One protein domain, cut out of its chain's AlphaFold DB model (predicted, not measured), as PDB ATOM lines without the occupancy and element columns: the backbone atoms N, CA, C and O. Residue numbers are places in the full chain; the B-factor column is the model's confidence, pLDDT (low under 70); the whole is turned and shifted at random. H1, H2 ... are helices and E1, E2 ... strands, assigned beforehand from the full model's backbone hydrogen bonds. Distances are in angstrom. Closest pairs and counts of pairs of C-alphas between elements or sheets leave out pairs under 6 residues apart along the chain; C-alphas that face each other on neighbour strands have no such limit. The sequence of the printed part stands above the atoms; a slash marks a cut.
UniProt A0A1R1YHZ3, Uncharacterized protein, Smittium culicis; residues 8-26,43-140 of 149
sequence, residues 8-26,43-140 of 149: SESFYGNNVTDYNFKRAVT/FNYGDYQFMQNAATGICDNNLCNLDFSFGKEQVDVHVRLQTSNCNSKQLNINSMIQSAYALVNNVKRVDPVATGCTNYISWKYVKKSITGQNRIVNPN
ATOM      1  N   SER A   8       8.749 -96.808  37.952       39.72
ATOM      2  CA  SER A   8       9.835 -97.687  37.529       39.72
ATOM      3  C   SER A   8       9.450 -99.115  37.888       39.72
ATOM      4  O   SER A   8       9.027 -99.370  39.012       39.72
ATOM      5  N   GLU A   9       9.518-100.021  36.921       42.50
ATOM      6  CA  GLU A   9       9.206-101.437  37.102       42.50
ATOM      7  C   GLU A   9      10.363-102.260  36.530       42.50
ATOM      8  O   GLU A   9      10.824-101.999  35.416       42.50
ATOM      9  N   SER A  10      10.857-103.226  37.306       36.25
ATOM     10  CA  SER A  10      11.883-104.179  36.878       36.25
ATOM     11  C   SER A  10      11.349-105.603  36.964       36.25
ATOM     12  O   SER A  10      10.815-105.997  38.000       36.25
ATOM     13  N   PHE A  11      11.521-106.386  35.898       44.56
ATOM     14  CA  PHE A  11      11.046-107.770  35.813       44.56
ATOM     15  C   PHE A  11      12.211-108.717  35.489       44.56
ATOM     16  O   PHE A  11      12.978-108.449  34.562       44.56
ATOM     17  N   TYR A  12      12.334-109.834  36.218       33.75
ATOM     18  CA  TYR A  12      13.337-110.885  35.988       33.75
ATOM     19  C   TYR A  12      12.673-112.274  35.969       33.75
ATOM     20  O   TYR A  12      12.412-112.858  37.020       33.75
ATOM     21  N   GLY A  13      12.387-112.831  34.787       44.88
ATOM     22  CA  GLY A  13      11.747-114.155  34.679       44.88
ATOM     23  C   GLY A  13      10.503-114.320  35.581       44.88
ATOM     24  O   GLY A  13       9.714-113.391  35.724       44.88
ATOM     25  N   ASN A  14      10.344-115.490  36.218       30.64
ATOM     26  CA  ASN A  14       9.202-115.819  37.097       30.64
ATOM     27  C   ASN A  14       9.239-115.165  38.493       30.64
ATOM     28  O   ASN A  14       8.294-115.341  39.259       30.64
ATOM     29  N   ASN A  15      10.308-114.449  38.851       32.88
ATOM     30  CA  ASN A  15      10.461-113.854  40.177       32.88
ATOM     31  C   ASN A  15      10.600-112.338  40.063       32.88
ATOM     32  O   ASN A  15      11.628-111.802  39.656       32.88
ATOM     33  N   VAL A  16       9.538-111.640  40.464       36.16
ATOM     34  CA  VAL A  16       9.560-110.191  40.645       36.16
ATOM     35  C   VAL A  16      10.368-109.896  41.903       36.16
ATOM     36  O   VAL A  16       9.909-110.171  43.008       36.16
ATOM     37  N   THR A  17      11.582-109.376  41.746       34.50
ATOM     38  CA  THR A  17      12.463-109.071  42.881       34.50
ATOM     39  C   THR A  17      12.259-107.676  43.456       34.50
ATOM     40  O   THR A  17      12.750-107.429  44.550       34.50
ATOM     41  N   ASP A  18      11.527-106.775  42.787       34.31
ATOM     42  CA  ASP A  18      11.260-105.459  43.367       34.31
ATOM     43  C   ASP A  18      10.046-104.747  42.742       34.31
ATOM     44  O   ASP A  18      10.087-104.281  41.605       34.31
ATOM     45  N   TYR A  19       8.968-104.603  43.522       33.94
ATOM     46  CA  TYR A  19       7.851-103.678  43.254       33.94
ATOM     47  C   TYR A  19       8.131-102.284  43.830       33.94
ATOM     48  O   TYR A  19       7.219-101.557  44.235       33.94
ATOM     49  N   ASN A  20       9.402-101.913  43.949       28.69
ATOM     50  CA  ASN A  20       9.752-100.655  44.571       28.69
ATOM     51  C   ASN A  20       9.413 -99.514  43.613       28.69
ATOM     52  O   ASN A  20      10.175 -99.189  42.704       28.69
ATOM     53  N   PHE A  21       8.274 -98.867  43.875       34.16
ATOM     54  CA  PHE A  21       8.013 -97.480  43.509       34.16
ATOM     55  C   PHE A  21       9.158 -96.621  44.051       34.16
ATOM     56  O   PHE A  21       9.075 -96.044  45.137       34.16
ATOM     57  N   LYS A  22      10.270 -96.539  43.322       29.86
ATOM     58  CA  LYS A  22      11.339 -95.621  43.682       29.86
ATOM     59  C   LYS A  22      10.853 -94.230  43.296       29.86
ATOM     60  O   LYS A  22      10.850 -93.855  42.123       29.86
ATOM     61  N   ARG A  23      10.399 -93.475  44.310       28.84
ATOM     62  CA  ARG A  23      10.403 -92.005  44.271       28.84
ATOM     63  C   ARG A  23      11.727 -91.585  43.643       28.84
ATOM     64  O   ARG A  23      12.761 -92.101  44.064       28.84
ATOM     65  N   ALA A  24      11.693 -90.654  42.690       29.56
ATOM     66  CA  ALA A  24      12.893 -89.948  42.265       29.56
ATOM     67  C   ALA A  24      13.629 -89.496  43.534       29.56
ATOM     68  O   ALA A  24      13.095 -88.720  44.334       29.56
ATOM     69  N   VAL A  25      14.782 -90.115  43.790       29.52
ATOM     70  CA  VAL A  25      15.555 -89.906  45.010       29.52
ATOM     71  C   VAL A  25      16.023 -88.464  44.945       29.52
ATOM     72  O   VAL A  25      16.884 -88.138  44.138       29.52
ATOM     73  N   THR A  26      15.385 -87.601  45.742       33.91
ATOM     74  CA  THR A  26      15.786 -86.204  45.969       33.91
ATOM     75  C   THR A  26      16.187 -85.467  44.691       33.91
ATOM     76  O   THR A  26      17.362 -85.187  44.463       33.91
ATOM     77  N   PHE A  43      -0.266 -92.802  27.499       86.38
ATOM     78  CA  PHE A  43       0.098 -93.600  26.338       86.38
ATOM     79  C   PHE A  43      -1.127 -94.047  25.537       86.38
ATOM     80  O   PHE A  43      -2.206 -94.269  26.082       86.38
ATOM     81  N   ASN A  44      -0.949 -94.204  24.225       87.75
ATOM     82  CA  ASN A  44      -1.956 -94.748  23.315       87.75
ATOM     83  C   ASN A  44      -1.374 -95.841  22.405       87.75
ATOM     84  O   ASN A  44      -0.172 -96.106  22.405       87.75
ATOM     85  N   TYR A  45      -2.229 -96.470  21.595       88.50
ATOM     86  CA  TYR A  45      -1.816 -97.545  20.688       88.50
ATOM     87  C   TYR A  45      -0.748 -97.111  19.665       88.50
ATOM     88  O   TYR A  45       0.147 -97.886  19.337       88.50
ATOM     89  N   GLY A  46      -0.777 -95.856  19.208       91.56
ATOM     90  CA  GLY A  46       0.257 -95.329  18.315       91.56
ATOM     91  C   GLY A  46       1.628 -95.213  18.991       91.56
ATOM     92  O   GLY A  46       2.652 -95.394  18.336       91.56
ATOM     93  N   ASP A  47       1.667 -94.963  20.303       91.44
ATOM     94  CA  ASP A  47       2.913 -94.970  21.079       91.44
ATOM     95  C   ASP A  47       3.473 -96.391  21.208       91.44
ATOM     96  O   ASP A  47       4.679 -96.594  21.067       91.44
ATOM     97  N   TYR A  48       2.596 -97.383  21.400       91.69
ATOM     98  CA  TYR A  48       2.974 -98.798  21.380       91.69
ATOM     99  C   TYR A  48       3.607 -99.201  20.043       91.69
ATOM    100  O   TYR A  48       4.721 -99.721  20.034       91.69
ATOM    101  N   GLN A  49       2.944 -98.912  18.917       94.31
ATOM    102  CA  GLN A  49       3.472 -99.243  17.588       94.31
ATOM    103  C   GLN A  49       4.817 -98.559  17.319       94.31
ATOM    104  O   GLN A  49       5.725 -99.165  16.751       94.31
ATOM    105  N   PHE A  50       4.977 -97.311  17.766       94.25
ATOM    106  CA  PHE A  50       6.241 -96.592  17.643       94.25
ATOM    107  C   PHE A  50       7.375 -97.280  18.415       94.25
ATOM    108  O   PHE A  50       8.444 -97.523  17.852       94.25
ATOM    109  N   MET A  51       7.133 -97.656  19.676       93.88
ATOM    110  CA  MET A  51       8.114 -98.381  20.490       93.88
ATOM    111  C   MET A  51       8.425 -99.771  19.924       93.88
ATOM    112  O   MET A  51       9.587-100.173  19.900       93.88
ATOM    113  N   GLN A  52       7.417-100.487  19.420       94.19
ATOM    114  CA  GLN A  52       7.579-101.794  18.780       94.19
ATOM    115  C   GLN A  52       8.474-101.719  17.534       94.19
ATOM    116  O   GLN A  52       9.396-102.527  17.380       94.19
ATOM    117  N   ASN A  53       8.224-100.741  16.659       92.94
ATOM    118  CA  ASN A  53       9.014-100.532  15.448       92.94
ATOM    119  C   ASN A  53      10.469-100.191  15.793       92.94
ATOM    120  O   ASN A  53      11.392-100.769  15.219       92.94
ATOM    121  N   ALA A  54      10.677 -99.309  16.773       91.62
ATOM    122  CA  ALA A  54      12.010 -98.960  17.249       91.62
ATOM    123  C   ALA A  54      12.754-100.166  17.839       91.62
ATOM    124  O   ALA A  54      13.909-100.397  17.493       91.62
ATOM    125  N   ALA A  55      12.094-100.967  18.682       91.25
ATOM    126  CA  ALA A  55      12.691-102.170  19.254       91.25
ATOM    127  C   ALA A  55      13.130-103.159  18.163       91.25
ATOM    128  O   ALA A  55      14.253-103.651  18.187       91.25
ATOM    129  N   THR A  56      12.275-103.390  17.166       89.94
ATOM    130  CA  THR A  56      12.566-104.304  16.050       89.94
ATOM    131  C   THR A  56      13.739-103.819  15.192       89.94
ATOM    132  O   THR A  56      14.559-104.627  14.760       89.94
ATOM    133  N   GLY A  57      13.831-102.507  14.946       87.00
ATOM    134  CA  GLY A  57      14.873-101.923  14.098       87.00
ATOM    135  C   GLY A  57      16.226-101.713  14.785       87.00
ATOM    136  O   GLY A  57      17.247-101.732  14.105       87.00
ATOM    137  N   ILE A  58      16.240-101.503  16.107       88.88
ATOM    138  CA  ILE A  58      17.434-101.049  16.841       88.88
ATOM    139  C   ILE A  58      18.024-102.136  17.750       88.88
ATOM    140  O   ILE A  58      19.244-102.210  17.882       88.88
ATOM    141  N   CYS A  59      17.201-102.960  18.407       86.62
ATOM    142  CA  CYS A  59      17.709-103.910  19.400       86.62
ATOM    143  C   CYS A  59      18.572-105.015  18.769       86.62
ATOM    144  O   CYS A  59      18.243-105.560  17.712       86.62
ATOM    145  N   ASP A  60      19.638-105.404  19.474       81.62
ATOM    146  CA  ASP A  60      20.562-106.468  19.060       81.62
ATOM    147  C   ASP A  60      20.821-107.492  20.188       81.62
ATOM    148  O   ASP A  60      20.144-107.475  21.214       81.62
ATOM    149  N   ASN A  61      21.751-108.431  20.003       68.94
ATOM    150  CA  ASN A  61      21.899-109.637  20.822       68.94
ATOM    151  C   ASN A  61      22.108-109.401  22.327       68.94
ATOM    152  O   ASN A  61      21.535-110.141  23.120       68.94
ATOM    153  N   ASN A  62      22.888-108.397  22.732       63.03
ATOM    154  CA  ASN A  62      23.369-108.341  24.119       63.03
ATOM    155  C   ASN A  62      22.559-107.399  25.015       63.03
ATOM    156  O   ASN A  62      22.340-107.706  26.186       63.03
ATOM    157  N   LEU A  63      22.138-106.245  24.492       69.12
ATOM    158  CA  LEU A  63      21.505-105.173  25.263       69.12
ATOM    159  C   LEU A  63      20.578-104.363  24.355       69.12
ATOM    160  O   LEU A  63      20.910-104.114  23.196       69.12
ATOM    161  N   CYS A  64      19.422-103.938  24.867       83.94
ATOM    162  CA  CYS A  64      18.626-102.902  24.219       83.94
ATOM    163  C   CYS A  64      18.229-101.840  25.238       83.94
ATOM    164  O   CYS A  64      17.680-102.150  26.286       83.94
ATOM    165  N   ASN A  65      18.544-100.584  24.942       87.81
ATOM    166  CA  ASN A  65      18.240 -99.444  25.795       87.81
ATOM    167  C   ASN A  65      17.743 -98.307  24.908       87.81
ATOM    168  O   ASN A  65      18.517 -97.772  24.109       87.81
ATOM    169  N   LEU A  66      16.458 -97.988  25.020       88.62
ATOM    170  CA  LEU A  66      15.786 -97.012  24.175       88.62
ATOM    171  C   LEU A  66      15.094 -95.968  25.044       88.62
ATOM    172  O   LEU A  66      14.221 -96.302  25.851       88.62
ATOM    173  N   ASP A  67      15.457 -94.708  24.816       89.38
ATOM    174  CA  ASP A  67      14.718 -93.566  25.337       89.38
ATOM    175  C   ASP A  67      13.709 -93.102  24.300       89.38
ATOM    176  O   ASP A  67      14.043 -92.879  23.136       89.38
ATOM    177  N   PHE A  68      12.473 -92.918  24.738       90.06
ATOM    178  CA  PHE A  68      11.395 -92.377  23.938       90.06
ATOM    179  C   PHE A  68      10.913 -91.073  24.545       90.06
ATOM    180  O   PHE A  68      10.714 -90.970  25.757       90.06
ATOM    181  N   SER A  69      10.652 -90.101  23.685       90.12
ATOM    182  CA  SER A  69       9.988 -88.870  24.079       90.12
ATOM    183  C   SER A  69       8.699 -88.716  23.285       90.12
ATOM    184  O   SER A  69       8.706 -88.731  22.051       90.12
ATOM    185  N   PHE A  70       7.584 -88.582  23.998       90.06
ATOM    186  CA  PHE A  70       6.257 -88.429  23.421       90.06
ATOM    187  C   PHE A  70       5.725 -87.029  23.697       90.06
ATOM    188  O   PHE A  70       5.511 -86.657  24.853       90.06
ATOM    189  N   GLY A  71       5.454 -86.283  22.630       87.00
ATOM    190  CA  GLY A  71       4.734 -85.025  22.716       87.00
ATOM    191  C   GLY A  71       3.285 -85.258  23.133       87.00
ATOM    192  O   GLY A  71       2.547 -85.938  22.419       87.00
ATOM    193  N   LYS A  72       2.852 -84.703  24.271       83.75
ATOM    194  CA  LYS A  72       1.427 -84.652  24.667       83.75
ATOM    195  C   LYS A  72       0.975 -83.203  24.785       83.75
ATOM    196  O   LYS A  72       1.796 -82.297  24.750       83.75
ATOM    197  N   GLU A  73      -0.328 -82.961  24.855       79.69
ATOM    198  CA  GLU A  73      -0.887 -81.606  24.723       79.69
ATOM    199  C   GLU A  73      -0.247 -80.595  25.686       79.69
ATOM    200  O   GLU A  73       0.287 -79.580  25.249       79.69
ATOM    201  N   GLN A  74      -0.242 -80.906  26.985       77.94
ATOM    202  CA  GLN A  74       0.202 -79.975  28.032       77.94
ATOM    203  C   GLN A  74       1.602 -80.279  28.588       77.94
ATOM    204  O   GLN A  74       2.241 -79.412  29.179       77.94
ATOM    205  N   VAL A  75       2.089 -81.505  28.408       77.25
ATOM    206  CA  VAL A  75       3.386 -81.996  28.899       77.25
ATOM    207  C   VAL A  75       3.978 -82.957  27.893       77.25
ATOM    208  O   VAL A  75       3.253 -83.525  27.087       77.25
ATOM    209  N   ASP A  76       5.280 -83.184  27.964       82.31
ATOM    210  CA  ASP A  76       5.865 -84.325  27.268       82.31
ATOM    211  C   ASP A  76       6.061 -85.478  28.246       82.31
ATOM    212  O   ASP A  76       6.081 -85.304  29.468       82.31
ATOM    213  N   VAL A  77       6.199 -86.678  27.698       83.00
ATOM    214  CA  VAL A  77       6.484 -87.881  28.474       83.00
ATOM    215  C   VAL A  77       7.794 -88.463  27.995       83.00
ATOM    216  O   VAL A  77       7.948 -88.747  26.810       83.00
ATOM    217  N   HIS A  78       8.731 -88.643  28.919       84.88
ATOM    218  CA  HIS A  78       9.960 -89.382  28.669       84.88
ATOM    219  C   HIS A  78       9.793 -90.795  29.200       84.88
ATOM    220  O   HIS A  78       9.361 -90.985  30.335       84.88
ATOM    221  N   VAL A  79      10.146 -91.770  28.378       86.00
ATOM    222  CA  VAL A  79      10.099 -93.197  28.669       86.00
ATOM    223  C   VAL A  79      11.470 -93.776  28.386       86.00
ATOM    224  O   VAL A  79      12.129 -93.377  27.438       86.00
ATOM    225  N   ARG A  80      11.873 -94.750  29.185       85.19
ATOM    226  CA  ARG A  80      13.057 -95.565  28.976       85.19
ATOM    227  C   ARG A  80      12.654 -97.022  29.094       85.19
ATOM    228  O   ARG A  80      12.140 -97.434  30.137       85.19
ATOM    229  N   LEU A  81      12.878 -97.771  28.022       86.25
ATOM    230  CA  LEU A  81      12.754 -99.223  28.000       86.25
ATOM    231  C   LEU A  81      14.155 -99.811  27.913       86.25
ATOM    232  O   LEU A  81      14.950 -99.394  27.066       86.25
ATOM    233  N   GLN A  82      14.461-100.758  28.790       84.75
ATOM    234  CA  GLN A  82      15.754-101.422  28.798       84.75
ATOM    235  C   GLN A  82      15.604-102.918  28.993       84.75
ATOM    236  O   GLN A  82      14.742-103.387  29.737       84.75
ATOM    237  N   THR A  83      16.529-103.649  28.399       81.06
ATOM    238  CA  THR A  83      16.739-105.067  28.626       81.06
ATOM    239  C   THR A  83      18.200-105.345  28.939       81.06
ATOM    240  O   THR A  83      19.113-104.712  28.400       81.06
ATOM    241  N   SER A  84      18.431-106.337  29.793       79.62
ATOM    242  CA  SER A  84      19.754-106.905  30.038       79.62
ATOM    243  C   SER A  84      19.683-108.426  30.124       79.62
ATOM    244  O   SER A  84      18.607-108.991  30.326       79.62
ATOM    245  N   ASN A  85      20.836-109.091  30.018       78.19
ATOM    246  CA  ASN A  85      20.956-110.550  30.142       78.19
ATOM    247  C   ASN A  85      20.080-111.323  29.139       78.19
ATOM    248  O   ASN A  85      19.505-112.354  29.472       78.19
ATOM    249  N   CYS A  86      19.941-110.809  27.916       81.38
ATOM    250  CA  CYS A  86      19.228-111.511  26.857       81.38
ATOM    251  C   CYS A  86      20.140-112.528  26.166       81.38
ATOM    252  O   CYS A  86      21.269-112.211  25.809       81.38
ATOM    253  N   ASN A  87      19.620-113.732  25.918       81.75
ATOM    254  CA  ASN A  87      20.378-114.814  25.277       81.75
ATOM    255  C   ASN A  87      20.335-114.770  23.737       81.75
ATOM    256  O   ASN A  87      20.985-115.579  23.080       81.75
ATOM    257  N   SER A  88      19.533-113.878  23.145       86.06
ATOM    258  CA  SER A  88      19.489-113.650  21.698       86.06
ATOM    259  C   SER A  88      18.809-112.325  21.350       86.06
ATOM    260  O   SER A  88      17.989-111.809  22.118       86.06
ATOM    261  N   LYS A  89      19.067-111.816  20.140       86.94
ATOM    262  CA  LYS A  89      18.395-110.640  19.568       86.94
ATOM    263  C   LYS A  89      16.880-110.800  19.546       86.94
ATOM    264  O   LYS A  89      16.167-109.869  19.905       86.94
ATOM    265  N   GLN A  90      16.374-111.975  19.169       88.38
ATOM    266  CA  GLN A  90      14.931-112.209  19.112       88.38
ATOM    267  C   GLN A  90      14.286-112.098  20.498       88.38
ATOM    268  O   GLN A  90      13.231-111.480  20.644       88.38
ATOM    269  N   LEU A  91      14.925-112.666  21.524       85.81
ATOM    270  CA  LEU A  91      14.446-112.568  22.903       85.81
ATOM    271  C   LEU A  91      14.506-111.130  23.413       85.81
ATOM    272  O   LEU A  91      13.588-110.688  24.104       85.81
ATOM    273  N   ASN A  92      15.538-110.389  23.014       85.25
ATOM    274  CA  ASN A  92      15.674-108.980  23.335       85.25
ATOM    275  C   ASN A  92      14.537-108.134  22.728       85.25
ATOM    276  O   ASN A  92      13.829-107.430  23.448       85.25
ATOM    277  N   ILE A  93      14.284-108.289  21.424       90.06
ATOM    278  CA  ILE A  93      13.183-107.614  20.718       90.06
ATOM    279  C   ILE A  93      11.837-107.950  21.372       90.06
ATOM    280  O   ILE A  93      11.080-107.044  21.719       90.06
ATOM    281  N   ASN A  94      11.555-109.235  21.607       88.31
ATOM    282  CA  ASN A  94      10.296-109.667  22.220       88.31
ATOM    283  C   ASN A  94      10.095-109.053  23.617       88.31
ATOM    284  O   ASN A  94       8.994-108.612  23.945       88.31
ATOM    285  N   SER A  95      11.163-108.980  24.413       85.75
ATOM    286  CA  SER A  95      11.144-108.408  25.766       85.75
ATOM    287  C   SER A  95      10.867-106.899  25.754       85.75
ATOM    288  O   SER A  95      10.034-106.402  26.516       85.75
ATOM    289  N   MET A  96      11.484-106.165  24.825       87.62
ATOM    290  CA  MET A  96      11.238-104.730  24.638       87.62
ATOM    291  C   MET A  96       9.809-104.440  24.158       87.62
ATOM    292  O   MET A  96       9.169-103.515  24.658       87.62
ATOM    293  N   ILE A  97       9.272-105.253  23.240       90.12
ATOM    294  CA  ILE A  97       7.884-105.127  22.761       90.12
ATOM    295  C   ILE A  97       6.889-105.371  23.902       90.12
ATOM    296  O   ILE A  97       5.916-104.630  24.044       90.12
ATOM    297  N   GLN A  98       7.137-106.366  24.752       84.62
ATOM    298  CA  GLN A  98       6.297-106.618  25.925       84.62
ATOM    299  C   GLN A  98       6.366-105.495  26.943       84.62
ATOM    300  O   GLN A  98       5.336-105.099  27.482       84.62
ATOM    301  N   SER A  99       7.554-104.937  27.159       84.75
ATOM    302  CA  SER A  99       7.732-103.764  28.008       84.75
ATOM    303  C   SER A  99       6.930-102.565  27.485       84.75
ATOM    304  O   SER A  99       6.227-101.902  28.249       84.75
ATOM    305  N   ALA A 100       6.938-102.332  26.170       89.12
ATOM    306  CA  ALA A 100       6.111-101.307  25.535       89.12
ATOM    307  C   ALA A 100       4.604-101.581  25.699       89.12
ATOM    308  O   ALA A 100       3.841-100.668  26.017       89.12
ATOM    309  N   TYR A 101       4.168-102.833  25.520       84.88
ATOM    310  CA  TYR A 101       2.773-103.240  25.710       84.88
ATOM    311  C   TYR A 101       2.311-103.032  27.157       84.88
ATOM    312  O   TYR A 101       1.233-102.487  27.398       84.88
ATOM    313  N   ALA A 102       3.139-103.433  28.121       79.69
ATOM    314  CA  ALA A 102       2.885-103.296  29.548       79.69
ATOM    315  C   ALA A 102       2.705-101.838  29.962       79.69
ATOM    316  O   ALA A 102       1.750-101.494  30.664       79.69
ATOM    317  N   LEU A 103       3.606-100.983  29.472       83.31
ATOM    318  CA  LEU A 103       3.571 -99.548  29.689       83.31
ATOM    319  C   LEU A 103       2.279 -98.937  29.135       83.31
ATOM    320  O   LEU A 103       1.564 -98.246  29.858       83.31
ATOM    321  N   VAL A 104       1.954 -99.225  27.872       83.38
ATOM    322  CA  VAL A 104       0.800 -98.626  27.187       83.38
ATOM    323  C   VAL A 104      -0.529 -99.129  27.733       83.38
ATOM    324  O   VAL A 104      -1.494 -98.377  27.724       83.38
ATOM    325  N   ASN A 105      -0.606-100.352  28.248       74.31
ATOM    326  CA  ASN A 105      -1.849-100.889  28.807       74.31
ATOM    327  C   ASN A 105      -1.940-100.734  30.332       74.31
ATOM    328  O   ASN A 105      -2.870-101.262  30.940       74.31
ATOM    329  N   ASN A 106      -0.999-100.015  30.965       70.25
ATOM    330  CA  ASN A 106      -0.914 -99.888  32.424       70.25
ATOM    331  C   ASN A 106      -1.001-101.246  33.141       70.25
ATOM    332  O   ASN A 106      -1.563-101.359  34.235       70.25
ATOM    333  N   VAL A 107      -0.459-102.295  32.519       57.56
ATOM    334  CA  VAL A 107      -0.590-103.648  33.046       57.56
ATOM    335  C   VAL A 107       0.199-103.700  34.347       57.56
ATOM    336  O   VAL A 107       1.412-103.519  34.359       57.56
ATOM    337  N   LYS A 108      -0.494-103.923  35.469       48.56
ATOM    338  CA  LYS A 108       0.134-104.043  36.799       48.56
ATOM    339  C   LYS A 108       1.054-105.266  36.906       48.56
ATOM    340  O   LYS A 108       1.811-105.386  37.863       48.56
ATOM    341  N   ARG A 109       0.933-106.200  35.961       41.34
ATOM    342  CA  ARG A 109       1.641-107.473  35.929       41.34
ATOM    343  C   ARG A 109       1.782-107.934  34.484       41.34
ATOM    344  O   ARG A 109       0.806-108.358  33.879       41.34
ATOM    345  N   VAL A 110       2.980-107.825  33.927       45.06
ATOM    346  CA  VAL A 110       3.305-108.546  32.694       45.06
ATOM    347  C   VAL A 110       3.480-109.991  33.115       45.06
ATOM    348  O   VAL A 110       4.332-110.263  33.963       45.06
ATOM    349  N   ASP A 111       2.661-110.901  32.592       40.12
ATOM    350  CA  ASP A 111       2.994-112.314  32.719       40.12
ATOM    351  C   ASP A 111       4.364-112.492  32.067       40.12
ATOM    352  O   ASP A 111       4.532-112.104  30.904       40.12
ATOM    353  N   PRO A 112       5.373-112.971  32.812       42.47
ATOM    354  CA  PRO A 112       6.707-113.096  32.279       42.47
ATOM    355  C   PRO A 112       6.626-114.091  31.137       42.47
ATOM    356  O   PRO A 112       6.496-115.297  31.341       42.47
ATOM    357  N   VAL A 113       6.724-113.599  29.907       45.50
ATOM    358  CA  VAL A 113       7.184-114.490  28.861       45.50
ATOM    359  C   VAL A 113       8.584-114.873  29.279       45.50
ATOM    360  O   VAL A 113       9.386-114.020  29.664       45.50
ATOM    361  N   ALA A 114       8.836-116.175  29.286       51.81
ATOM    362  CA  ALA A 114      10.118-116.764  29.610       51.81
ATOM    363  C   ALA A 114      11.151-116.370  28.541       51.81
ATOM    364  O   ALA A 114      11.612-117.199  27.764       51.81
ATOM    365  N   THR A 115      11.483-115.082  28.445       57.06
ATOM    366  CA  THR A 115      12.475-114.577  27.504       57.06
ATOM    367  C   THR A 115      13.885-114.729  28.059       57.06
ATOM    368  O   THR A 115      14.848-114.615  27.311       57.06
ATOM    369  N   GLY A 116      14.022-114.964  29.369       66.06
ATOM    370  CA  GLY A 116      15.309-114.991  30.066       66.06
ATOM    371  C   GLY A 116      15.954-113.610  30.231       66.06
ATOM    372  O   GLY A 116      16.934-113.495  30.957       66.06
ATOM    373  N   CYS A 117      15.390-112.561  29.622       77.50
ATOM    374  CA  CYS A 117      15.859-111.188  29.758       77.50
ATOM    375  C   CYS A 117      15.380-110.562  31.073       77.50
ATOM    376  O   CYS A 117      14.265-110.800  31.542       77.50
ATOM    377  N   THR A 118      16.200-109.675  31.627       77.31
ATOM    378  CA  THR A 118      15.769-108.703  32.636       77.31
ATOM    379  C   THR A 118      15.208-107.478  31.927       77.31
ATOM    380  O   THR A 118      15.872-106.960  31.036       77.31
ATOM    381  N   ASN A 119      14.025-107.009  32.314       76.31
ATOM    382  CA  ASN A 119      13.381-105.827  31.736       76.31
ATOM    383  C   ASN A 119      13.346-104.681  32.744       76.31
ATOM    384  O   ASN A 119      13.052-104.907  33.917       76.31
ATOM    385  N   TYR A 120      13.558-103.457  32.267       77.25
ATOM    386  CA  TYR A 120      13.415-102.226  33.034       77.25
ATOM    387  C   TYR A 120      12.546-101.244  32.255       77.25
ATOM    388  O   TYR A 120      12.832-100.909  31.106       77.25
ATOM    389  N   ILE A 121      11.494-100.761  32.901       78.12
ATOM    390  CA  ILE A 121      10.577 -99.764  32.358       78.12
ATOM    391  C   ILE A 121      10.630 -98.572  33.296       78.12
ATOM    392  O   ILE A 121      10.423 -98.726  34.497       78.12
ATOM    393  N   SER A 122      10.887 -97.377  32.776       75.81
ATOM    394  CA  SER A 122      10.719 -96.152  33.556       75.81
ATOM    395  C   SER A 122      10.151 -95.030  32.716       75.81
ATOM    396  O   SER A 122      10.413 -94.955  31.519       75.81
ATOM    397  N   TRP A 123       9.358 -94.158  33.329       79.44
ATOM    398  CA  TRP A 123       8.841 -92.981  32.644       79.44
ATOM    399  C   TRP A 123       8.553 -91.828  33.601       79.44
ATOM    400  O   TRP A 123       8.379 -92.028  34.807       79.44
ATOM    401  N   LYS A 124       8.512 -90.613  33.050       74.69
ATOM    402  CA  LYS A 124       8.190 -89.377  33.769       74.69
ATOM    403  C   LYS A 124       7.536 -88.341  32.856       74.69
ATOM    404  O   LYS A 124       7.817 -88.290  31.658       74.69
ATOM    405  N   TYR A 125       6.725 -87.469  33.447       79.88
ATOM    406  CA  TYR A 125       6.310 -86.226  32.800       79.88
ATOM    407  C   TYR A 125       7.463 -85.220  32.805       79.88
ATOM    408  O   TYR A 125       8.180 -85.082  33.799       79.88
ATOM    409  N   VAL A 126       7.626 -84.488  31.708       77.44
ATOM    410  CA  VAL A 126       8.583 -83.384  31.585       77.44
ATOM    411  C   VAL A 126       7.896 -82.145  31.016       77.44
ATOM    412  O   VAL A 126       6.798 -82.215  30.456       77.44
ATOM    413  N   LYS A 127       8.534 -80.982  31.188       76.38
ATOM    414  CA  LYS A 127       8.037 -79.727  30.612       76.38
ATOM    415  C   LYS A 127       7.925 -79.852  29.093       76.38
ATOM    416  O   LYS A 127       8.775 -80.471  28.461       76.38
ATOM    417  N   LYS A 128       6.887 -79.229  28.536       77.81
ATOM    418  CA  LYS A 128       6.622 -79.216  27.098       77.81
ATOM    419  C   LYS A 128       7.813 -78.621  26.334       77.81
ATOM    420  O   LYS A 128       8.235 -77.504  26.617       77.81
ATOM    421  N   SER A 129       8.335 -79.378  25.381       80.25
ATOM    422  CA  SER A 129       9.491 -79.057  24.532       80.25
ATOM    423  C   SER A 129       9.363 -79.636  23.116       80.25
ATOM    424  O   SER A 129       9.927 -79.094  22.170       80.25
ATOM    425  N   ILE A 130       8.582 -80.706  22.948       79.75
ATOM    426  CA  ILE A 130       8.300 -81.360  21.671       79.75
ATOM    427  C   ILE A 130       7.078 -80.703  21.038       79.75
ATOM    428  O   ILE A 130       5.988 -80.710  21.609       79.75
ATOM    429  N   THR A 131       7.219 -80.160  19.834       73.94
ATOM    430  CA  THR A 131       6.094 -79.548  19.116       73.94
ATOM    431  C   THR A 131       5.046 -80.603  18.741       73.94
ATOM    432  O   THR A 131       5.372 -81.626  18.142       73.94
ATOM    433  N   GLY A 132       3.775 -80.359  19.076       69.38
ATOM    434  CA  GLY A 132       2.653 -81.238  18.718       69.38
ATOM    435  C   GLY A 132       2.675 -82.615  19.402       69.38
ATOM    436  O   GLY A 132       3.105 -82.742  20.553       69.38
ATOM    437  N   GLN A 133       2.183 -83.633  18.681       73.81
ATOM    438  CA  GLN A 133       2.100 -85.043  19.105       73.81
ATOM    439  C   GLN A 133       3.248 -85.906  18.540       73.81
ATOM    440  O   GLN A 133       3.082 -87.096  18.265       73.81
ATOM    441  N   ASN A 134       4.417 -85.298  18.321       83.31
ATOM    442  CA  ASN A 134       5.570 -85.988  17.749       83.31
ATOM    443  C   ASN A 134       6.132 -87.059  18.697       83.31
ATOM    444  O   ASN A 134       6.013 -86.964  19.920       83.31
ATOM    445  N   ARG A 135       6.772 -88.076  18.112       87.25
ATOM    446  CA  ARG A 135       7.410 -89.190  18.825       87.25
ATOM    447  C   ARG A 135       8.874 -89.263  18.423       87.25
ATOM    448  O   ARG A 135       9.181 -89.237  17.234       87.25
ATOM    449  N   ILE A 136       9.760 -89.339  19.405       88.25
ATOM    450  CA  ILE A 136      11.211 -89.354  19.203       88.25
ATOM    451  C   ILE A 136      11.766 -90.597  19.888       88.25
ATOM    452  O   ILE A 136      11.323 -90.938  20.984       88.25
ATOM    453  N   VAL A 137      12.725 -91.267  19.249       87.38
ATOM    454  CA  VAL A 137      13.493 -92.362  19.845       87.38
ATOM    455  C   VAL A 137      14.977 -92.028  19.801       87.38
ATOM    456  O   VAL A 137      15.489 -91.614  18.764       87.38
ATOM    457  N   ASN A 138      15.657 -92.233  20.923       84.62
ATOM    458  CA  ASN A 138      17.100 -92.107  21.046       84.62
ATOM    459  C   ASN A 138      17.681 -93.472  21.442       84.62
ATOM    460  O   ASN A 138      17.401 -93.962  22.545       84.62
ATOM    461  N   PRO A 139      18.459 -94.119  20.557       77.81
ATOM    462  CA  PRO A 139      19.090 -95.389  20.868       77.81
ATOM    463  C   PRO A 139      20.278 -95.219  21.820       77.81
ATOM    464  O   PRO A 139      20.983 -94.214  21.776       77.81
ATOM    465  N   ASN A 140      20.556 -96.264  22.601       61.69
ATOM    466  CA  ASN A 140      21.853 -96.503  23.235       61.69
ATOM    467  C   ASN A 140      22.339 -95.372  24.162       61.69
ATOM    468  O   ASN A 140      23.485 -94.925  24.101       61.69
TER     469      ASN A 140
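Overview. This is residues 8 to 26 and 43 to 140 of the 149 residues of an uncharacterized protein of Smittium culicis (UniProt A0A1R1YHZ3). A twisted sheet of five antiparallel strands has two helices, H1 and H2, side by side over one face, while its other face is bare of named helices. Residues 13 to 26, with no named element, fold back beyond the edge strand E1. The printed part has 117 residues, with named elements in the order E1 H1 E2 E3 H2 E4 E5 and sheet order E1 - E4 - E3 - E2 - E5. The class is mixed, helices and strands; the whole is compact, with a radius of gyration of the C-alphas of 13.9 A and spans of 38 by 33 by 24 A.

Along the chain. E1, residues 8 to 12, begins at C-alpha 8 (9.835, -97.687, 37.529). E4 is residues 118 to 126, 26.3 A; E3, 76 to 84, 26.7 A; E2, 64 to 71, 22.7 A. E5, residues 135 to 139, ends at C-alpha 139 (19.090, -95.389, 20.868). H1 is residues 45 to 58, 19.9 A, and H2 residues 89 to 104, 22.6 A.

Arrangement. N 9 and O 121 of E1 and E4 are 2.9 A apart, N 80 and O 122 of E3 and E4 2.8 A, N 68 and O 79 of the hairpin E2 and E3 2.8 A, and N 138 and O 67 of E5 and E2 2.8 A, each within hydrogen-bond range. H1 and H2 form two layers with the sheet, helices on one face. H2 lies over E4 and E3, height 8.6 A; H1 over E2 and E5, height 9.4 A. The helices touch, C-alphas of Gln 52 and Ile 97 closest at 5.2 A, opposite ways at a shallow tilt of 19 degrees. In both, every O i to N i+4 pair is within hydrogen-bond range.

Size, cuts and confidence. The C-alphas of Asn 14 and Thr 131 are farthest apart, 40.6 A. Residues 27 to 42 are not printed; C-alphas 26 and 43 are 26.2 A apart. The link H2 to E4 is long, 13 residues. pLDDT is under 70 at residues 8 to 26, 61 to 63, 107 to 116, 132 and 140.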